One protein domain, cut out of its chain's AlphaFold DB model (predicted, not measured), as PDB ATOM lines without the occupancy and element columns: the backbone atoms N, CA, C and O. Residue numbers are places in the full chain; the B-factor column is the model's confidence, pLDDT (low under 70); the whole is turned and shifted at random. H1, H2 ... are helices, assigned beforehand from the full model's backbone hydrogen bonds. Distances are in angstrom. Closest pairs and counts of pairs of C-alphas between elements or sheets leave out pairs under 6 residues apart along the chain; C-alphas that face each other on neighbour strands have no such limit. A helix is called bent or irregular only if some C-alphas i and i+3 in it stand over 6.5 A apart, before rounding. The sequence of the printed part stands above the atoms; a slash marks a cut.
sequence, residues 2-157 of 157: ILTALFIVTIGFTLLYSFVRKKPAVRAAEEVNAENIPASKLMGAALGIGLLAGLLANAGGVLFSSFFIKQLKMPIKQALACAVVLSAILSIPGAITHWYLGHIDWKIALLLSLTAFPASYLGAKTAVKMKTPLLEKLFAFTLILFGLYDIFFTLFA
ATOM      1  N   ILE A   2     106.876 120.895 149.259       70.44
ATOM      2  CA  ILE A   2     106.412 119.609 149.853       70.44
ATOM      3  C   ILE A   2     106.044 118.520 148.823       70.44
ATOM      4  O   ILE A   2     106.399 117.356 148.998       70.44
ATOM      5  N   LEU A   3     105.351 118.880 147.735       68.81
ATOM      6  CA  LEU A   3     104.926 117.915 146.713       68.81
ATOM      7  C   LEU A   3     106.117 117.255 145.989       68.81
ATOM      8  O   LEU A   3     106.065 116.068 145.677       68.81
ATOM      9  N   THR A   4     107.199 118.003 145.751       71.38
ATOM     10  CA  THR A   4     108.412 117.491 145.093       71.38
ATOM     11  C   THR A   4     109.192 116.586 146.033       71.38
ATOM     12  O   THR A   4     109.611 115.502 145.626       71.38
ATOM     13  N   ALA A   5     109.284 116.977 147.304       68.88
ATOM     14  CA  ALA A   5     109.921 116.204 148.359       68.88
ATOM     15  C   ALA A   5     109.247 114.829 148.535       68.88
ATOM     16  O   ALA A   5     109.901 113.789 148.438       68.88
ATOM     17  N   LEU A   6     107.916 114.804 148.688       71.25
ATOM     18  CA  LEU A   6     107.131 113.565 148.798       71.25
ATOM     19  C   LEU A   6     107.296 112.660 147.573       71.25
ATOM     20  O   LEU A   6     107.418 111.438 147.697       71.25
ATOM     21  N   PHE A   7     107.332 113.249 146.381       73.88
ATOM     22  CA  PHE A   7     107.492 112.508 145.140       73.88
ATOM     23  C   PHE A   7     108.896 111.889 144.993       73.88
ATOM     24  O   PHE A   7     109.029 110.721 144.626       73.88
ATOM     25  N   ILE A   8     109.955 112.617 145.360       74.25
ATOM     26  CA  ILE A   8     111.329 112.090 145.351       74.25
ATOM     27  C   ILE A   8     111.497 110.988 146.407       74.25
ATOM     28  O   ILE A   8     112.061 109.933 146.102       74.25
ATOM     29  N   VAL A   9     110.958 111.181 147.618       73.56
ATOM     30  CA  VAL A   9     111.015 110.176 148.694       73.56
ATOM     31  C   VAL A   9     110.279 108.900 148.301       73.56
ATOM     32  O   VAL A   9     110.823 107.809 148.468       73.56
ATOM     33  N   THR A  10     109.075 109.002 147.733       74.62
ATOM     34  CA  THR A  10     108.307 107.824 147.293       74.62
ATOM     35  C   THR A  10     109.026 107.053 146.185       74.62
ATOM     36  O   THR A  10     109.086 105.820 146.240       74.62
ATOM     37  N   ILE A  11     109.650 107.741 145.223       75.88
ATOM     38  CA  ILE A  11     110.495 107.104 144.202       75.88
ATOM     39  C   ILE A  11     111.695 106.401 144.845       75.88
ATOM     40  O   ILE A  11     111.914 105.217 144.575       75.88
ATOM     41  N   GLY A  12     112.434 107.092 145.719       71.94
ATOM     42  CA  GLY A  12     113.611 106.558 146.408       71.94
ATOM     43  C   GLY A  12     113.285 105.324 147.247       71.94
ATOM     44  O   GLY A  12     113.949 104.295 147.120       71.94
ATOM     45  N   PHE A  13     112.204 105.378 148.028       73.62
ATOM     46  CA  PHE A  13     111.740 104.257 148.844       73.62
ATOM     47  C   PHE A  13     111.261 103.084 147.982       73.62
ATOM     48  O   PHE A  13     111.555 101.932 148.293       73.62
ATOM     49  N   THR A  14     110.591 103.352 146.855       71.06
ATOM     50  CA  THR A  14     110.158 102.286 145.938       71.06
ATOM     51  C   THR A  14     111.341 101.613 145.243       71.06
ATOM     52  O   THR A  14     111.334 100.394 145.079       71.06
ATOM     53  N   LEU A  15     112.361 102.375 144.838       69.44
ATOM     54  CA  LEU A  15     113.590 101.819 144.264       69.44
ATOM     55  C   LEU A  15     114.369 101.020 145.308       69.44
ATOM     56  O   LEU A  15     114.751  99.884 145.033       69.44
ATOM     57  N   LEU A  16     114.523 101.551 146.526       73.62
ATOM     58  CA  LEU A  16     115.173 100.839 147.625       73.62
ATOM     59  C   LEU A  16     114.447  99.528 147.939       73.62
ATOM     60  O   LEU A  16     115.082  98.480 148.022       73.62
ATOM     61  N   TYR A  17     113.121  99.562 148.058       71.56
ATOM     62  CA  TYR A  17     112.313  98.369 148.290       71.56
ATOM     63  C   TYR A  17     112.450  97.360 147.142       71.56
ATOM     64  O   TYR A  17     112.602  96.164 147.394       71.56
ATOM     65  N   SER A  18     112.472  97.832 145.889       64.56
ATOM     66  CA  SER A  18     112.667  96.982 144.711       64.56
ATOM     67  C   SER A  18     114.050  96.321 144.673       64.56
ATOM     68  O   SER A  18     114.152  95.172 144.243       64.56
ATOM     69  N   PHE A  19     115.098  97.012 145.129       69.06
ATOM     70  CA  PHE A  19     116.460  96.474 145.193       69.06
ATOM     71  C   PHE A  19     116.670  95.544 146.400       69.06
ATOM     72  O   PHE A  19     117.313  94.502 146.279       69.06
ATOM     73  N   VAL A  20     116.091  95.872 147.562       67.88
ATOM     74  CA  VAL A  20     116.244  95.098 148.806       67.88
ATOM     75  C   VAL A  20     115.424  93.804 148.790       67.88
ATOM     76  O   VAL A  20     115.889  92.788 149.302       67.88
ATOM     77  N   ARG A  21     114.236  93.779 148.168       62.31
ATOM     78  CA  ARG A  21     113.352  92.597 148.183       62.31
ATOM     79  C   ARG A  21     113.773  91.428 147.287       62.31
ATOM     80  O   ARG A  21     113.021  90.462 147.231       62.31
ATOM     81  N   LYS A  22     114.941  91.454 146.625       59.00
ATOM     82  CA  LYS A  22     115.431  90.353 145.762       59.00
ATOM     83  C   LYS A  22     114.302  89.732 144.915       59.00
ATOM     84  O   LYS A  22     113.929  88.577 145.091       59.00
ATOM     85  N   LYS A  23     113.812  90.462 143.916       46.16
ATOM     86  CA  LYS A  23     113.522  89.794 142.643       46.16
ATOM     87  C   LYS A  23     114.719  90.072 141.745       46.16
ATOM     88  O   LYS A  23     114.945  91.232 141.411       46.16
ATOM     89  N   PRO A  24     115.509  89.053 141.370       44.03
ATOM     90  CA  PRO A  24     116.570  89.193 140.388       44.03
ATOM     91  C   PRO A  24     115.950  89.357 138.989       44.03
ATOM     92  O   PRO A  24     116.252  88.601 138.080       44.03
ATOM     93  N   ALA A  25     115.082  90.354 138.803       45.47
ATOM     94  CA  ALA A  25     114.627  90.809 137.491       45.47
ATOM     95  C   ALA A  25     115.649  91.771 136.843       45.47
ATOM     96  O   ALA A  25     115.390  92.310 135.780       45.47
ATOM     97  N   VAL A  26     116.811  91.962 137.488       49.34
ATOM     98  CA  VAL A  26     118.000  92.675 136.976       49.34
ATOM     99  C   VAL A  26     119.086  91.678 136.509       49.34
ATOM    100  O   VAL A  26     120.196  92.065 136.158       49.34
ATOM    101  N   ARG A  27     118.801  90.362 136.524       42.72
ATOM    102  CA  ARG A  27     119.748  89.299 136.114       42.72
ATOM    103  C   ARG A  27     119.378  88.547 134.841       42.72
ATOM    104  O   ARG A  27     120.230  87.832 134.329       42.72
ATOM    105  N   ALA A  28     118.176  88.725 134.313       38.72
ATOM    106  CA  ALA A  28     117.897  88.338 132.943       38.72
ATOM    107  C   ALA A  28     118.020  89.602 132.102       38.72
ATOM    108  O   ALA A  28     117.279  90.561 132.309       38.72
ATOM    109  N   ALA A  29     118.967  89.597 131.170       41.94
ATOM    110  CA  ALA A  29     118.749  90.262 129.905       41.94
ATOM    111  C   ALA A  29     117.455  89.674 129.314       41.94
ATOM    112  O   ALA A  29     117.490  88.709 128.563       41.94
ATOM    113  N   GLU A  30     116.293  90.187 129.716       37.94
ATOM    114  CA  GLU A  30     115.240  90.319 128.727       37.94
ATOM    115  C   GLU A  30     115.751  91.449 127.854       37.94
ATOM    116  O   GLU A  30     115.797  92.606 128.281       37.94
ATOM    117  N   GLU A  31     116.239  91.090 126.667       41.22
ATOM    118  CA  GLU A  31     116.228  92.013 125.548       41.22
ATOM    119  C   GLU A  31     114.908  92.767 125.642       41.22
ATOM    120  O   GLU A  31     113.825  92.172 125.630       41.22
ATOM    121  N   VAL A  32     114.994  94.075 125.869       46.03
ATOM    122  CA  VAL A  32     113.833  94.923 125.696       46.03
ATOM    123  C   VAL A  32     113.420  94.658 124.260       46.03
ATOM    124  O   VAL A  32     114.108  95.094 123.341       46.03
ATOM    125  N   ASN A  33     112.333  93.907 124.074       47.47
ATOM    126  CA  ASN A  33     111.609  93.836 122.818       47.47
ATOM    127  C   ASN A  33     111.054  95.247 122.580       47.47
ATOM    128  O   ASN A  33     109.876  95.529 122.806       47.47
ATOM    129  N   ALA A  34     111.942  96.162 122.181       52.34
ATOM    130  CA  ALA A  34     111.645  97.530 121.775       52.34
ATOM    131  C   ALA A  34     110.645  97.538 120.609       52.34
ATOM    132  O   ALA A  34     109.993  98.545 120.360       52.34
ATOM    133  N   GLU A  35     110.480  96.383 119.966       51.16
ATOM    134  CA  GLU A  35     109.510  96.077 118.929       51.16
ATOM    135  C   GLU A  35     108.039  96.134 119.397       51.16
ATOM    136  O   GLU A  35     107.166  96.402 118.580       51.16
ATOM    137  N   ASN A  36     107.730  95.964 120.695       55.34
ATOM    138  CA  ASN A  36     106.337  95.882 121.188       55.34
ATOM    139  C   ASN A  36     105.880  97.033 122.107       55.34
ATOM    140  O   ASN A  36     104.750  97.013 122.606       55.34
ATOM    141  N   ILE A  37     106.708  98.056 122.348       64.56
ATOM    142  CA  ILE A  37     106.243  99.257 123.058       64.56
ATOM    143  C   ILE A  37     105.725 100.249 122.012       64.56
ATOM    144  O   ILE A  37     106.525 100.775 121.238       64.56
ATOM    145  N   PRO A  38     104.414 100.554 121.975       74.56
ATOM    146  CA  PRO A  38     103.888 101.483 120.987       74.56
ATOM    147  C   PRO A  38     104.549 102.851 121.179       74.56
ATOM    148  O   PRO A  38     104.584 103.377 122.298       74.56
ATOM    149  N   ALA A  39     105.047 103.435 120.087       76.56
ATOM    150  CA  ALA A  39     105.753 104.719 120.092       76.56
ATOM    151  C   ALA A  39     104.962 105.824 120.818       76.56
ATOM    152  O   ALA A  39     105.547 106.668 121.492       76.56
ATOM    153  N   SER A  40     103.628 105.757 120.778       77.56
ATOM    154  CA  SER A  40     102.725 106.656 121.502       77.56
ATOM    155  C   SER A  40     102.879 106.607 123.027       77.56
ATOM    156  O   SER A  40     102.825 107.653 123.672       77.56
ATOM    157  N   LYS A  41     103.125 105.432 123.628       78.06
ATOM    158  CA  LYS A  41     103.379 105.311 125.076       78.06
ATOM    159  C   LYS A  41     104.732 105.899 125.462       78.06
ATOM    160  O   LYS A  41     104.828 106.536 126.507       78.06
ATOM    161  N   LEU A  42     105.757 105.714 124.627       78.69
ATOM    162  CA  LEU A  42     107.078 106.311 124.854       78.69
ATOM    163  C   LEU A  42     107.023 107.835 124.727       78.69
ATOM    164  O   LEU A  42     107.532 108.528 125.604       78.69
ATOM    165  N   MET A  43     106.345 108.355 123.701       80.38
ATOM    166  CA  MET A  43     106.121 109.794 123.533       80.38
ATOM    167  C   MET A  43     105.318 110.383 124.692       80.38
ATOM    168  O   MET A  43     105.720 111.399 125.251       80.38
ATOM    169  N   GLY A  44     104.225 109.732 125.100       83.38
ATOM    170  CA  GLY A  44     103.415 110.180 126.233       83.38
ATOM    171  C   GLY A  44     104.207 110.209 127.543       83.38
ATOM    172  O   GLY A  44     104.138 111.187 128.285       83.38
ATOM    173  N   ALA A  45     105.019 109.180 127.801       79.25
ATOM    174  CA  ALA A  45     105.893 109.147 128.967       79.25
ATOM    175  C   ALA A  45     106.990 110.219 128.899       79.25
ATOM    176  O   ALA A  45     107.213 110.909 129.888       79.25
ATOM    177  N   ALA A  46     107.641 110.401 127.748       79.88
ATOM    178  CA  ALA A  46     108.681 111.411 127.567       79.88
ATOM    179  C   ALA A  46     108.137 112.837 127.744       79.88
ATOM    180  O   ALA A  46     108.757 113.641 128.435       79.88
ATOM    181  N   LEU A  47     106.956 113.131 127.191       83.44
ATOM    182  CA  LEU A  47     106.281 114.419 127.364       83.44
ATOM    183  C   LEU A  47     105.850 114.640 128.815       83.44
ATOM    184  O   LEU A  47     106.110 115.704 129.370       83.44
ATOM    185  N   GLY A  48     105.243 113.636 129.453       83.06
ATOM    186  CA  GLY A  48     104.833 113.727 130.854       83.06
ATOM    187  C   GLY A  48     106.024 113.929 131.791       83.06
ATOM    188  O   GLY A  48     106.009 114.831 132.625       83.06
ATOM    189  N   ILE A  49     107.087 113.143 131.614       81.62
ATOM    190  CA  ILE A  49     108.327 113.283 132.385       81.62
ATOM    191  C   ILE A  49     108.977 114.638 132.110       81.62
ATOM    192  O   ILE A  49     109.414 115.275 133.059       81.62
ATOM    193  N   GLY A  50     109.019 115.099 130.857       81.25
ATOM    194  CA  GLY A  50     109.580 116.398 130.489       81.25
ATOM    195  C   GLY A  50     108.825 117.572 131.117       81.25
ATOM    196  O   GLY A  50     109.448 118.459 131.695       81.25
ATOM    197  N   LEU A  51     107.489 117.545 131.083       82.81
ATOM    198  CA  LEU A  51     106.646 118.553 131.733       82.81
ATOM    199  C   LEU A  51     106.844 118.564 133.248       82.81
ATOM    200  O   LEU A  51     107.060 119.625 133.830       82.81
ATOM    201  N   LEU A  52     106.824 117.389 133.884       80.62
ATOM    202  CA  LEU A  52     107.086 117.267 135.317       80.62
ATOM    203  C   LEU A  52     108.507 117.730 135.652       80.62
ATOM    204  O   LEU A  52     108.697 118.466 136.609       80.62
ATOM    205  N   ALA A  53     109.506 117.359 134.854       79.56
ATOM    206  CA  ALA A  53     110.892 117.763 135.049       79.56
ATOM    207  C   ALA A  53     111.079 119.282 134.971       79.56
ATOM    208  O   ALA A  53     111.822 119.835 135.783       79.56
ATOM    209  N   GLY A  54     110.398 119.939 134.026       76.69
ATOM    210  CA  GLY A  54     110.381 121.395 133.896       76.69
ATOM    211  C   GLY A  54     109.669 122.069 135.067       76.69
ATOM    212  O   GLY A  54     110.224 122.981 135.671       76.69
ATOM    213  N   LEU A  55     108.490 121.570 135.452       78.56
ATOM    214  CA  LEU A  55     107.719 122.095 136.584       78.56
ATOM    215  C   LEU A  55     108.458 121.936 137.923       78.56
ATOM    216  O   LEU A  55     108.392 122.812 138.780       78.56
ATOM    217  N   LEU A  56     109.157 120.815 138.104       73.69
ATOM    218  CA  LEU A  56     109.931 120.508 139.307       73.69
ATOM    219  C   LEU A  56     111.336 121.129 139.291       73.69
ATOM    220  O   LEU A  56     112.052 120.991 140.279       73.69
ATOM    221  N   ALA A  57     111.747 121.759 138.185       72.06
ATOM    222  CA  ALA A  57     113.078 122.336 137.989       72.06
ATOM    223  C   ALA A  57     114.253 121.376 138.303       72.06
ATOM    224  O   ALA A  57     115.330 121.811 138.696       72.06
ATOM    225  N   ASN A  58     114.073 120.061 138.113       72.88
ATOM    226  CA  ASN A  58     115.069 119.034 138.483       72.88
ATOM    227  C   ASN A  58     115.763 118.385 137.262       72.88
ATOM    228  O   ASN A  58     116.297 117.281 137.354       72.88
ATOM    229  N   ALA A  59     115.666 119.007 136.079       72.62
ATOM    230  CA  ALA A  59     116.229 118.534 134.800       72.62
ATOM    231  C   ALA A  59     115.858 117.088 134.371       72.62
ATOM    232  O   ALA A  59     116.349 116.591 133.363       72.62
ATOM    233  N   GLY A  60     114.971 116.403 135.101       71.44
ATOM    234  CA  GLY A  60     114.424 115.088 134.760       71.44
ATOM    235  C   GLY A  60     115.289 113.882 135.134       71.44
ATOM    236  O   GLY A  60     114.829 112.758 134.953       71.44
ATOM    237  N   GLY A  61     116.485 114.060 135.702       78.12
ATOM    238  CA  GLY A  61     117.444 112.961 135.908       78.12
ATOM    239  C   GLY A  61     116.895 111.783 136.715       78.12
ATOM    240  O   GLY A  61     116.903 110.648 136.242       78.12
ATOM    241  N   VAL A  62     116.334 112.058 137.895       78.69
ATOM    242  CA  VAL A  62     115.747 111.028 138.778       78.69
ATOM    243  C   VAL A  62     114.504 110.377 138.157       78.69
ATOM    244  O   VAL A  62     114.229 109.189 138.364       78.69
ATOM    245  N   LEU A  63     113.746 111.152 137.381       81.44
ATOM    246  CA  LEU A  63     112.531 110.695 136.716       81.44
ATOM    247  C   LEU A  63     112.850 109.733 135.574       81.44
ATOM    248  O   LEU A  63     112.315 108.624 135.544       81.44
ATOM    249  N   PHE A  64     113.768 110.119 134.685       83.06
ATOM    250  CA  PHE A  64     114.221 109.275 133.585       83.06
ATOM    251  C   PHE A  64     114.902 108.009 134.092       83.06
ATOM    252  O   PHE A  64     114.578 106.922 133.619       83.06
ATOM    253  N   SER A  65     115.774 108.106 135.102       83.94
ATOM    254  CA  SER A  65     116.424 106.918 135.663       83.94
ATOM    255  C   SER A  65     115.402 105.931 136.230       83.94
ATOM    256  O   SER A  65     115.501 104.731 135.992       83.94
ATOM    257  N   SER A  66     114.383 106.427 136.938       79.56
ATOM    258  CA  SER A  66     113.339 105.578 137.523       79.56
ATOM    259  C   SER A  66     112.442 104.956 136.458       79.56
ATOM    260  O   SER A  66     112.079 103.785 136.575       79.56
ATOM    261  N   PHE A  67     112.116 105.713 135.409       81.62
ATOM    262  CA  PHE A  67     111.360 105.224 134.260       81.62
ATOM    263  C   PHE A  67     112.117 104.114 133.520       81.62
ATOM    264  O   PHE A  67     111.560 103.047 133.276       81.62
ATOM    265  N   PHE A  68     113.409 104.297 133.242       80.38
ATOM    266  CA  PHE A  68     114.211 103.275 132.567       80.38
ATOM    267  C   PHE A  68     114.386 102.003 133.398       80.38
ATOM    268  O   PHE A  68     114.315 100.902 132.853       80.38
ATOM    269  N   ILE A  69     114.548 102.135 134.717       77.31
ATOM    270  CA  ILE A  69     114.692 100.981 135.614       77.31
ATOM    271  C   ILE A  69     113.361 100.229 135.770       77.31
ATOM    272  O   ILE A  69     113.344  99.004 135.706       77.31
ATOM    273  N   LYS A  70     112.236 100.930 135.973       72.19
ATOM    274  CA  LYS A  70     110.942 100.278 136.250       72.19
ATOM    275  C   LYS A  70     110.185  99.852 134.999       72.19
ATOM    276  O   LYS A  70     109.625  98.759 134.980       72.19
ATOM    277  N   GLN A  71     110.129 100.716 133.990       70.94
ATOM    278  CA  GLN A  71     109.303 100.508 132.804       70.94
ATOM    279  C   GLN A  71     110.065  99.783 131.696       70.94
ATOM    280  O   GLN A  71     109.496  98.897 131.067       70.94
ATOM    281  N   LEU A  72     111.339 100.126 131.478       69.94
ATOM    282  CA  LEU A  72     112.170  99.493 130.444       69.94
ATOM    283  C   LEU A  72     113.052  98.358 130.988       69.94
ATOM    284  O   LEU A  72     113.734  97.715 130.201       69.94
ATOM    285  N   LYS A  73     113.055  98.101 132.307       71.56
ATOM    286  CA  LYS A  73     113.889  97.074 132.968       71.56
ATOM    287  C   LYS A  73     115.373  97.123 132.557       71.56
ATOM    288  O   LYS A  73     116.063  96.105 132.557       71.56
ATOM    289  N   MET A  74     115.877  98.306 132.203       71.56
ATOM    290  CA  MET A  74     117.258  98.472 131.755       71.56
ATOM    291  C   MET A  74     118.243  98.241 132.907       71.56
ATOM    292  O   MET A  74     117.945  98.590 134.055       71.56
ATOM    293  N   PRO A  75     119.454  97.721 132.627       79.38
ATOM    294  CA  PRO A  75     120.482  97.616 133.649       79.38
ATOM    295  C   PRO A  75     120.817  99.014 134.176       79.38
ATOM    296  O   PRO A  75     121.015  99.955 133.404       79.38
ATOM    297  N   ILE A  76     120.922  99.150 135.501       81.81
ATOM    298  CA  ILE A  76     121.034 100.454 136.176       81.81
ATOM    299  C   ILE A  76     122.146 101.347 135.612       81.81
ATOM    300  O   ILE A  76     121.972 102.556 135.506       81.81
ATOM    301  N   LYS A  77     123.279 100.764 135.201       83.56
ATOM    302  CA  LYS A  77     124.399 101.517 134.620       83.56
ATOM    303  C   LYS A  77     124.001 102.217 133.318       83.56
ATOM    304  O   LYS A  77     124.354 103.376 133.129       83.56
ATOM    305  N   GLN A  78     123.253 101.533 132.450       83.56
ATOM    306  CA  GLN A  78     122.747 102.113 131.205       83.56
ATOM    307  C   GLN A  78     121.616 103.102 131.490       83.56
ATOM    308  O   GLN A  78     121.651 104.214 130.981       83.56
ATOM    309  N   ALA A  79     120.674 102.744 132.367       85.62
ATOM    310  CA  ALA A  79     119.567 103.621 132.745       85.62
ATOM    311  C   ALA A  79     120.053 104.976 133.294       85.62
ATOM    312  O   ALA A  79     119.565 106.025 132.876       85.62
ATOM    313  N   LEU A  80     121.045 104.966 134.192       87.44
ATOM    314  CA  LEU A  80     121.645 106.187 134.736       87.44
ATOM    315  C   LEU A  80     122.406 106.974 133.667       87.44
ATOM    316  O   LEU A  80     122.255 108.190 133.597       87.44
ATOM    317  N   ALA A  81     123.178 106.299 132.810       87.88
ATOM    318  CA  ALA A  81     123.894 106.962 131.722       87.88
ATOM    319  C   ALA A  81     122.927 107.673 130.758       87.88
ATOM    320  O   ALA A  81     123.100 108.859 130.480       87.88
ATOM    321  N   CYS A  82     121.869 106.989 130.313       88.94
ATOM    322  CA  CYS A  82     120.839 107.568 129.451       88.94
ATOM    323  C   CYS A  82     120.123 108.743 130.126       88.94
ATOM    324  O   CYS A  82     119.925 109.781 129.498       88.94
ATOM    325  N   ALA A  83     119.768 108.617 131.408       88.31
ATOM    326  CA  ALA A  83     119.101 109.685 132.148       88.31
ATOM    327  C   ALA A  83     119.966 110.952 132.261       88.31
ATOM    328  O   ALA A  83     119.448 112.055 132.085       88.31
ATOM    329  N   VAL A  84     121.274 110.812 132.504       89.75
ATOM    330  CA  VAL A  84     122.209 111.950 132.566       89.75
ATOM    331  C   VAL A  84     122.338 112.634 131.206       89.75
ATOM    332  O   VAL A  84     122.284 113.860 131.142       89.75
ATOM    333  N   VAL A  85     122.437 111.865 130.115       90.75
ATOM    334  CA  VAL A  85     122.480 112.420 128.750       90.75
ATOM    335  C   VAL A  85     121.204 113.199 128.435       90.75
ATOM    336  O   VAL A  85     121.277 114.340 127.984       90.75
ATOM    337  N   LEU A  86     120.033 112.623 128.725       88.50
ATOM    338  CA  LEU A  86     118.758 113.310 128.515       88.50
ATOM    339  C   LEU A  86     118.639 114.575 129.364       88.50
ATOM    340  O   LEU A  86     118.189 115.598 128.858       88.50
ATOM    341  N   SER A  87     119.089 114.531 130.619       88.75
ATOM    342  CA  SER A  87     119.081 115.701 131.508       88.75
ATOM    343  C   SER A  87     119.975 116.823 130.979       88.75
ATOM    344  O   SER A  87     119.594 117.990 131.032       88.75
ATOM    345  N   ALA A  88     121.139 116.482 130.417       89.88
ATOM    346  CA  ALA A  88     122.029 117.454 129.791       89.88
ATOM    347  C   ALA A  88     121.365 118.134 128.585       89.88
ATOM    348  O   ALA A  88     121.428 119.354 128.463       89.88
ATOM    349  N   ILE A  89     120.666 117.369 127.738       90.38
ATOM    350  CA  ILE A  89     119.917 117.916 126.596       90.38
ATOM    351  C   ILE A  89     118.776 118.823 127.079       90.38
ATOM    352  O   ILE A  89     118.619 119.935 126.577       90.38
ATOM    353  N   LEU A  90     118.017 118.390 128.091       87.19
ATOM    354  CA  LEU A  90     116.911 119.166 128.667       87.19
ATOM    355  C   LEU A  90     117.370 120.455 129.359       87.19
ATOM    356  O   LEU A  90     116.592 121.399 129.478       87.19
ATOM    357  N   SER A  91     118.628 120.515 129.794       87.81
ATOM    358  CA  SER A  91     119.217 121.710 130.396       87.81
ATOM    359  C   SER A  91     119.511 122.817 129.378       87.81
ATOM    360  O   SER A  91     119.617 123.976 129.781       87.81
ATOM    361  N   ILE A  92     119.657 122.505 128.083       90.44
ATOM    362  CA  ILE A  92     120.065 123.487 127.063       90.44
ATOM    363  C   ILE A  92     119.016 124.602 126.901       90.44
ATOM    364  O   ILE A  92     119.388 125.770 127.030       90.44
ATOM    365  N   PRO A  93     117.713 124.311 126.692       88.62
ATOM    366  CA  PRO A  93     116.699 125.358 126.568       88.62
ATOM    367  C   PRO A  93     116.575 126.219 127.831       88.62
ATOM    368  O   PRO A  93     116.409 127.435 127.732       88.62
ATOM    369  N   GLY A  94     116.707 125.610 129.017       86.12
ATOM    370  CA  GLY A  94     116.710 126.333 130.290       86.12
ATOM    371  C   GLY A  94     117.883 127.307 130.385       86.12
ATOM    372  O   GLY A  94     117.686 128.486 130.674       86.12
ATOM    373  N   ALA A  95     119.093 126.850 130.052       87.88
ATOM    374  CA  ALA A  95     120.287 127.690 130.037       87.88
ATOM    375  C   ALA A  95     120.175 128.850 129.033       87.88
ATOM    376  O   ALA A  95     120.477 129.988 129.386       87.88
ATOM    377  N   ILE A  96     119.684 128.589 127.813       90.31
ATOM    378  CA  ILE A  96     119.457 129.628 126.792       90.31
ATOM    379  C   ILE A  96     118.449 130.665 127.288       90.31
ATOM    380  O   ILE A  96     118.670 131.864 127.135       90.31
ATOM    381  N   THR A  97     117.361 130.217 127.917       89.31
ATOM    382  CA  THR A  97     116.334 131.114 128.461       89.31
ATOM    383  C   THR A  97     116.932 132.022 129.534       89.31
ATOM    384  O   THR A  97     116.825 133.240 129.439       89.31
ATOM    385  N   HIS A  98     117.655 131.465 130.511       86.81
ATOM    386  CA  HIS A  98     118.322 132.266 131.543       86.81
ATOM    387  C   HIS A  98     119.388 133.216 130.981       86.81
ATOM    388  O   HIS A  98     119.560 134.312 131.518       86.81
ATOM    389  N   TRP A  99     120.065 132.826 129.897       87.81
ATOM    390  CA  TRP A  99     121.013 133.692 129.202       87.81
ATOM    391  C   TRP A  99     120.311 134.886 128.556       87.81
ATOM    392  O   TRP A  99     120.749 136.020 128.746       87.81
ATOM    393  N   TYR A 100     119.188 134.646 127.875       91.19
ATOM    394  CA  TYR A 100     118.385 135.697 127.252       91.19
ATOM    395  C   TYR A 100     117.788 136.672 128.278       91.19
ATOM    396  O   TYR A 100     117.764 137.874 128.037       91.19
ATOM    397  N   LEU A 101     117.361 136.179 129.447       89.88
ATOM    398  CA  LEU A 101     116.856 137.029 130.534       89.88
ATOM    399  C   LEU A 101     117.955 137.834 131.260       89.88
ATOM    400  O   LEU A 101     117.633 138.643 132.127       89.88
ATOM    401  N   GLY A 102     119.239 137.627 130.953       86.75
ATOM    402  CA  GLY A 102     120.340 138.353 131.596       86.75
ATOM    403  C   GLY A 102     120.594 137.965 133.060       86.75
ATOM    404  O   GLY A 102     121.335 138.652 133.754       86.75
ATOM    405  N   HIS A 103     120.026 136.854 133.536       84.75
ATOM    406  CA  HIS A 103     120.164 136.383 134.922       84.75
ATOM    407  C   HIS A 103     121.438 135.551 135.176       84.75
ATOM    408  O   HIS A 103     121.568 134.930 136.230       84.75
ATOM    409  N   ILE A 104     122.369 135.486 134.216       86.00
ATOM    410  CA  ILE A 104     123.585 134.672 134.341       86.00
ATOM    411  C   ILE A 104     124.732 135.512 134.900       86.00
ATOM    412  O   ILE A 104     125.317 136.338 134.200       86.00
ATOM    413  N   ASP A 105     125.117 135.218 136.140       91.38
ATOM    414  CA  ASP A 105     126.422 135.614 136.659       91.38
ATOM    415  C   ASP A 105     127.500 134.664 136.112       91.38
ATOM    416  O   ASP A 105     127.638 133.509 136.529       91.38
ATOM    417  N   TRP A 106     128.285 135.168 135.161       89.56
ATOM    418  CA  TRP A 106     129.348 134.416 134.502       89.56
ATOM    419  C   TRP A 106     130.465 133.962 135.446       89.56
ATOM    420  O   TRP A 106     131.100 132.942 135.173       89.56
ATOM    421  N   LYS A 107     130.700 134.657 136.570       92.69
ATOM    422  CA  LYS A 107     131.703 134.231 137.558       92.69
ATOM    423  C   LYS A 107     131.247 132.960 138.259       92.69
ATOM    424  O   LYS A 107     132.015 132.004 138.353       92.69
ATOM    425  N   ILE A 108     129.991 132.933 138.702       92.31
ATOM    426  CA  ILE A 108     129.402 131.761 139.362       92.31
ATOM    427  C   ILE A 108     129.288 130.606 138.363       92.31
ATOM    428  O   ILE A 108     129.689 129.486 138.678       92.31
ATOM    429  N   ALA A 109     128.821 130.876 137.141       91.00
ATOM    430  CA  ALA A 109     128.684 129.861 136.100       91.00
ATOM    431  C   ALA A 109     130.024 129.188 135.749       91.00
ATOM    432  O   ALA A 109     130.084 127.961 135.628       91.00
ATOM    433  N   LEU A 110     131.107 129.966 135.629       92.56
ATOM    434  CA  LEU A 110     132.446 129.430 135.374       92.56
ATOM    435  C   LEU A 110     132.980 128.626 136.559       92.56
ATOM    436  O   LEU A 110     133.505 127.532 136.351       92.56
ATOM    437  N   LEU A 111     132.824 129.122 137.788       95.06
ATOM    438  CA  LEU A 111     133.305 128.428 138.984       95.06
ATOM    439  C   LEU A 111     132.568 127.095 139.199       95.06
ATOM    440  O   LEU A 111     133.194 126.069 139.482       95.06
ATOM    441  N   LEU A 112     131.246 127.090 138.999       93.56
ATOM    442  CA  LEU A 112     130.435 125.876 139.044       93.56
ATOM    443  C   LEU A 112     130.797 124.920 137.910       93.56
ATOM    444  O   LEU A 112     130.940 123.731 138.158       93.56
ATOM    445  N   SER A 113     131.017 125.412 136.691       92.69
ATOM    446  CA  SER A 113     131.418 124.548 135.574       92.69
ATOM    447  C   SER A 113     132.779 123.900 135.835       92.69
ATOM    448  O   SER A 113     132.912 122.680 135.735       92.69
ATOM    449  N   LEU A 114     133.777 124.687 136.250       95.31
ATOM    450  CA  LEU A 114     135.134 124.213 136.548       95.31
ATOM    451  C   LEU A 114     135.177 123.154 137.651       95.31
ATOM    452  O   LEU A 114     136.038 122.282 137.613       95.31
ATOM    453  N   THR A 115     134.262 123.209 138.616       94.31
ATOM    454  CA  THR A 115     134.167 122.213 139.693       94.31
ATOM    455  C   THR A 115     133.281 121.025 139.308       94.31
ATOM    456  O   THR A 115     133.626 119.879 139.604       94.31
ATOM    457  N   ALA A 116     132.188 121.259 138.579       93.00
ATOM    458  CA  ALA A 116     131.249 120.226 138.154       93.00
ATOM    459  C   ALA A 116     131.843 119.271 137.110       93.00
ATOM    460  O   ALA A 116     131.622 118.066 137.217       93.00
ATOM    461  N   PHE A 117     132.618 119.758 136.132       94.19
ATOM    462  CA  PHE A 117     133.250 118.903 135.117       94.19
ATOM    463  C   PHE A 117     134.146 117.801 135.719       94.19
ATOM    464  O   PHE A 117     133.884 116.621 135.457       94.19
ATOM    465  N   PRO A 118     135.169 118.114 136.542       95.75
ATOM    466  CA  PRO A 118     136.022 117.091 137.137       95.75
ATOM    467  C   PRO A 118     135.264 116.221 138.145       95.75
ATOM    468  O   PRO A 118     135.468 115.007 138.158       95.75
ATOM    469  N   ALA A 119     134.355 116.795 138.944       94.06
ATOM    470  CA  ALA A 119     133.550 116.028 139.895       94.06
ATOM    471  C   ALA A 119     132.641 115.009 139.186       94.06
ATOM    472  O   ALA A 119     132.605 113.839 139.570       94.06
ATOM    473  N   SER A 120     131.967 115.425 138.111       92.00
ATOM    474  CA  SER A 120     131.119 114.560 137.287       92.00
ATOM    475  C   SER A 120     131.939 113.471 136.595       92.00
ATOM    476  O   SER A 120     131.570 112.298 136.645       92.00
ATOM    477  N   TYR A 121     133.104 113.815 136.035       93.25
ATOM    478  CA  TYR A 121     133.995 112.840 135.405       93.25
ATOM    479  C   TYR A 121     134.506 111.785 136.399       93.25
ATOM    480  O   TYR A 121     134.439 110.583 136.123       93.25
ATOM    481  N   LEU A 122     134.984 112.208 137.575       94.62
ATOM    482  CA  LEU A 122     135.442 111.297 138.629       94.62
ATOM    483  C   LEU A 122     134.294 110.437 139.171       94.62
ATOM    484  O   LEU A 122     134.469 109.227 139.355       94.62
ATOM    485  N   GLY A 123     133.113 111.029 139.365       91.12
ATOM    486  CA  GLY A 123     131.900 110.323 139.766       91.12
ATOM    487  C   GLY A 123     131.500 109.250 138.752       91.12
ATOM    488  O   GLY A 123     131.346 108.084 139.119       91.12
ATOM    489  N   ALA A 124     131.434 109.603 137.466       90.25
ATOM    490  CA  ALA A 124     131.104 108.679 136.383       90.25
ATOM    491  C   ALA A 124     132.134 107.544 136.266       90.25
ATOM    492  O   ALA A 124     131.767 106.367 136.233       90.25
ATOM    493  N   LYS A 125     133.433 107.870 136.284       92.06
ATOM    494  CA  LYS A 125     134.521 106.880 136.221       92.06
ATOM    495  C   LYS A 125     134.457 105.888 137.385       92.06
ATOM    496  O   LYS A 125     134.705 104.696 137.191       92.06
ATOM    497  N   THR A 126     134.109 106.364 138.577       91.44
ATOM    498  CA  THR A 126     133.949 105.523 139.771       91.44
ATOM    499  C   THR A 126     132.694 104.655 139.668       91.44
ATOM    500  O   THR A 126     132.770 103.445 139.880       91.44
ATOM    501  N   ALA A 127     131.563 105.228 139.247       86.69
ATOM    502  CA  ALA A 127     130.293 104.519 139.084       86.69
ATOM    503  C   ALA A 127     130.382 103.362 138.072       86.69
ATOM    504  O   ALA A 127     129.857 102.274 138.321       86.69
ATOM    505  N   VAL A 128     131.105 103.548 136.961       87.31
ATOM    506  CA  VAL A 128     131.306 102.492 135.953       87.31
ATOM    507  C   VAL A 128     132.087 101.306 136.530       87.31
ATOM    508  O   VAL A 128     131.730 100.153 136.266       87.31
ATOM    509  N   LYS A 129     133.097 101.570 137.370       87.88
ATOM    510  CA  LYS A 129     133.934 100.543 138.017       87.88
ATOM    511  C   LYS A 129     133.262  99.852 139.211       87.88
ATOM    512  O   LYS A 129     133.702  98.778 139.616       87.88
ATOM    513  N   MET A 130     132.202 100.429 139.775       87.81
ATOM    514  CA  MET A 130     131.496  99.854 140.922       87.81
ATOM    515  C   MET A 130     130.695  98.593 140.570       87.81
ATOM    516  O   MET A 130     130.185  98.417 139.456       87.81
ATOM    517  N   LYS A 131     130.545  97.710 141.566       86.50
ATOM    518  CA  LYS A 131     129.652  96.547 141.488       86.50
ATOM    519  C   LYS A 131     128.199  97.026 141.428       86.50
ATOM    520  O   LYS A 131     127.791  97.846 142.245       86.50
ATOM    521  N   THR A 132     127.413  96.462 140.513       81.38
ATOM    522  CA  THR A 132     125.989  96.779 140.303       81.38
ATOM    523  C   THR A 132     125.153  96.878 141.591       81.38
ATOM    524  O   THR A 132     124.544  97.926 141.785       81.38
ATOM    525  N   PRO A 133     125.179  95.904 142.529       80.56
ATOM    526  CA  PRO A 133     124.358  95.992 143.745       80.56
ATOM    527  C   PRO A 133     124.761  97.141 144.680       80.56
ATOM    528  O   PRO A 133     123.932  97.678 145.410       80.56
ATOM    529  N   LEU A 134     126.040  97.532 144.673       84.12
ATOM    530  CA  LEU A 134     126.516  98.656 145.475       84.12
ATOM    531  C   LEU A 134     126.062  99.984 144.856       84.12
ATOM    532  O   LEU A 134     125.633 100.874 145.586       84.12
ATOM    533  N   LEU A 135     126.089 100.088 143.523       84.56
ATOM    534  CA  LEU A 135     125.608 101.264 142.796       84.56
ATOM    535  C   LEU A 135     124.092 101.466 142.969       84.56
ATOM    536  O   LEU A 135     123.658 102.587 143.209       84.56
ATOM    537  N   GLU A 136     123.304 100.388 142.922       81.94
ATOM    538  CA  GLU A 136     121.857 100.402 143.205       81.94
ATOM    539  C   GLU A 136     121.551 100.927 144.606       81.94
ATOM    540  O   GLU A 136     120.728 101.829 144.775       81.94
ATOM    541  N   LYS A 137     122.253 100.391 145.613       81.69
ATOM    542  CA  LYS A 137     122.065 100.799 147.006       81.69
ATOM    543  C   LYS A 137     122.471 102.253 147.225       81.69
ATOM    544  O   LYS A 137     121.728 102.975 147.882       81.69
ATOM    545  N   LEU A 138     123.608 102.683 146.671       86.81
ATOM    546  CA  LEU A 138     124.050 104.077 146.752       86.81
ATOM    547  C   LEU A 138     123.048 105.017 146.089       86.81
ATOM    548  O   LEU A 138     122.656 105.999 146.704       86.81
ATOM    549  N   PHE A 139     122.590 104.699 144.878       84.06
ATOM    550  CA  PHE A 139     121.630 105.537 144.166       84.06
ATOM    551  C   PHE A 139     120.324 105.699 144.953       84.06
ATOM    552  O   PHE A 139     119.890 106.822 145.206       84.06
ATOM    553  N   ALA A 140     119.732 104.592 145.409       81.69
ATOM    554  CA  ALA A 140     118.502 104.633 146.196       81.69
ATOM    555  C   ALA A 140     118.688 105.375 147.531       81.69
ATOM    556  O   ALA A 140     117.826 106.160 147.926       81.69
ATOM    557  N   PHE A 141     119.822 105.167 148.203       86.44
ATOM    558  CA  PHE A 141     120.147 105.852 149.451       86.44
ATOM    559  C   PHE A 141     120.299 107.366 149.256       86.44
ATOM    560  O   PHE A 141     119.715 108.131 150.019       86.44
ATOM    561  N   THR A 142     121.001 107.804 148.206       85.62
ATOM    562  CA  THR A 142     121.149 109.228 147.873       85.62
ATOM    563  C   THR A 142     119.799 109.886 147.589       85.62
ATOM    564  O   THR A 142     119.558 110.991 148.067       85.62
ATOM    565  N   LEU A 143     118.889 109.210 146.876       82.56
ATOM    566  CA  LEU A 143     117.542 109.740 146.631       82.56
ATOM    567  C   LEU A 143     116.730 109.907 147.918       82.56
ATOM    568  O   LEU A 143     116.051 110.918 148.087       82.56
ATOM    569  N   ILE A 144     116.805 108.932 148.828       82.38
ATOM    570  CA  ILE A 144     116.115 109.007 150.121       82.38
ATOM    571  C   ILE A 144     116.694 110.137 150.967       82.38
ATOM    572  O   ILE A 144     115.926 110.920 151.514       82.38
ATOM    573  N   LEU A 145     118.022 110.255 151.045       88.50
ATOM    574  CA  LEU A 145     118.674 111.350 151.764       88.50
ATOM    575  C   LEU A 145     118.261 112.716 151.217       88.50
ATOM    576  O   LEU A 145     117.892 113.586 151.998       88.50
ATOM    577  N   PHE A 146     118.284 112.890 149.893       83.94
ATOM    578  CA  PHE A 146     117.891 114.149 149.263       83.94
ATOM    579  C   PHE A 146     116.426 114.489 149.556       83.94
ATOM    580  O   PHE A 146     116.116 115.610 149.943       83.94
ATOM    581  N   GLY A 147     115.532 113.505 149.447       80.38
ATOM    582  CA  GLY A 147     114.121 113.697 149.758       80.38
ATOM    583  C   GLY A 147     113.851 113.983 151.243       80.38
ATOM    584  O   GLY A 147     113.033 114.840 151.555       80.38
ATOM    585  N   LEU A 148     114.553 113.316 152.167       84.94
ATOM    586  CA  LEU A 148     114.448 113.593 153.605       84.94
ATOM    587  C   LEU A 148     114.966 114.988 153.955       84.94
ATOM    588  O   LEU A 148     114.343 115.678 154.759       84.94
ATOM    589  N   TYR A 149     116.079 115.401 153.347       86.62
ATOM    590  CA  TYR A 149     116.623 116.745 153.510       86.62
ATOM    591  C   TYR A 149     115.628 117.810 153.031       86.62
ATOM    592  O   TYR A 149     115.372 118.763 153.759       86.62
ATOM    593  N   ASP A 150     115.011 117.612 151.861       81.88
ATOM    594  CA  ASP A 150     114.006 118.531 151.307       81.88
ATOM    595  C   ASP A 150     112.758 118.627 152.208       81.88
ATOM    596  O   ASP A 150     112.257 119.723 152.467       81.88
ATOM    597  N   ILE A 151     112.293 117.499 152.771       82.75
ATOM    598  CA  ILE A 151     111.205 117.485 153.768       82.75
ATOM    599  C   ILE A 151     111.607 118.271 155.013       82.75
ATOM    600  O   ILE A 151     110.841 119.119 155.458       82.75
ATOM    601  N   PHE A 152     112.779 117.987 155.582       85.75
ATOM    602  CA  PHE A 152     113.220 118.626 156.819       85.75
ATOM    603  C   PHE A 152     113.368 120.139 156.642       85.75
ATOM    604  O   PHE A 152     112.854 120.898 157.459       85.75
ATOM    605  N   PHE A 153     114.003 120.567 155.548       82.50
ATOM    606  CA  PHE A 153     114.148 121.979 155.218       82.50
ATOM    607  C   PHE A 153     112.785 122.651 155.028       82.50
ATOM    608  O   PHE A 153     112.549 123.705 155.600       82.50
ATOM    609  N   THR A 154     111.859 122.012 154.309       78.88
ATOM    610  CA  THR A 154     110.518 122.578 154.085       78.88
ATOM    611  C   THR A 154     109.660 122.637 155.358       78.88
ATOM    612  O   THR A 154     108.694 123.386 155.408       78.88
ATOM    613  N   LEU A 155     109.953 121.822 156.376       75.88
ATOM    614  CA  LEU A 155     109.181 121.780 157.625       75.88
ATOM    615  C   LEU A 155     109.710 122.771 158.676       75.88
ATOM    616  O   LEU A 155     108.965 123.157 159.572       75.88
ATOM    617  N   PHE A 156     110.983 123.165 158.569       74.50
ATOM    618  CA  PHE A 156     111.666 124.071 159.502       74.50
ATOM    619  C   PHE A 156     111.955 125.477 158.941       74.50
ATOM    620  O   PHE A 156     112.434 126.320 159.701       74.50
ATOM    621  N   ALA A 157     111.677 125.732 157.660       57.12
ATOM    622  CA  ALA A 157     111.767 127.042 157.005       57.12
ATOM    623  C   ALA A 157     110.375 127.539 156.596       57.12
ATOM    624  O   ALA A 157     110.141 128.760 156.719       57.12
TER     625      ALA A 157
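Overview. This is residues 2 to 157 of the 157 residues of the protein "Probable membrane transporter protein" of Chitinophaga dinghuensis (UniProt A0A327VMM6). A short helix, H3, sits in the middle, packed side by side with H4a, with H2 on one side of it and the antiparallel pair H1 and H6 on another. The bent helix H4 and the long H5 make a wide, open hairpin, whose legs come close only at the end where H4a begins and H5 ends; toward the other end, where H4b leads over to H5, residues 97 to 102 and 105 to 123 stand free, and the loop of residues 21 to 38 swings past one end of the body. The printed part has 156 residues, with six named helices in the order H1 to H6 and no named strand: all helix. The whole is compact, with a radius of gyration of the C-alphas of 17.1 A and spans of 49, 37 and 33 A.

Along the chain. H1, residues 2 to 20, begins with C-alpha 2 at (106.412, 119.609, 149.853) and is 26.4 A long. H2 is residues 39 to 55, 24.0 A, and H3 is residues 61 to 70, 14.3 A. By its hydrogen bonds H4, residues 76 to 100, was assigned as one helix, but it is bent: C-alphas 90 and 93 are 6.5 A apart. Its arms are H4a, residues 76 to 90, 20.6 A, and H4b, residues 93 to 100, 10.5 A, at a shallow tilt of 30 degrees. H5, residues 106 to 129, is 34.4 A long and neither bent nor irregular, but only just: C-alphas 115 and 118 are 6.0 A apart. H6, residues 132 to 156, 36.3 A, ends with C-alpha 156 at (111.666, 124.071, 159.502).

Arrangement. H1 and H6 touch at a shallow tilt of 25 degrees, opposite ways; their closest C-alphas, of Val 9 and Gly 147, are 4.8 A apart. With residues 8 to 15 alone, H1 only just touches H3, the hub, with 3 pairs of C-alphas within 8 A; the closest are Ile 11 and Ser 66, 7.4 A. H2 and H3 form a helical hairpin and only just touch, also with 3 pairs, closest at the C-alphas of Ile 49 and Leu 63, 6.6 A. H3 and H4a form another, with the C-alphas of Phe 64 and Ala 83 closest at 5.1 A. H4a and H5 are close but not clearly touching, their closest C-alphas, of Lys 77 and Val 128, 7.1 A apart; H4b and H5 are apart. In H1, H2, H3, H4a, H4b and H6 every O i to N i+4 pair is within hydrogen-bond range, and in H5 18 of 20 are.

Size, cuts and confidence. The C-alphas of Lys 22 and Gly 102, the two farthest apart, are 50.3 A from each other. The printed part has no cut. The link from H1 to H2 is long, with 18 residues. The mean pLDDT of the printed part is 78.8, and 25 residues are under 70, among them residues 18 to 37.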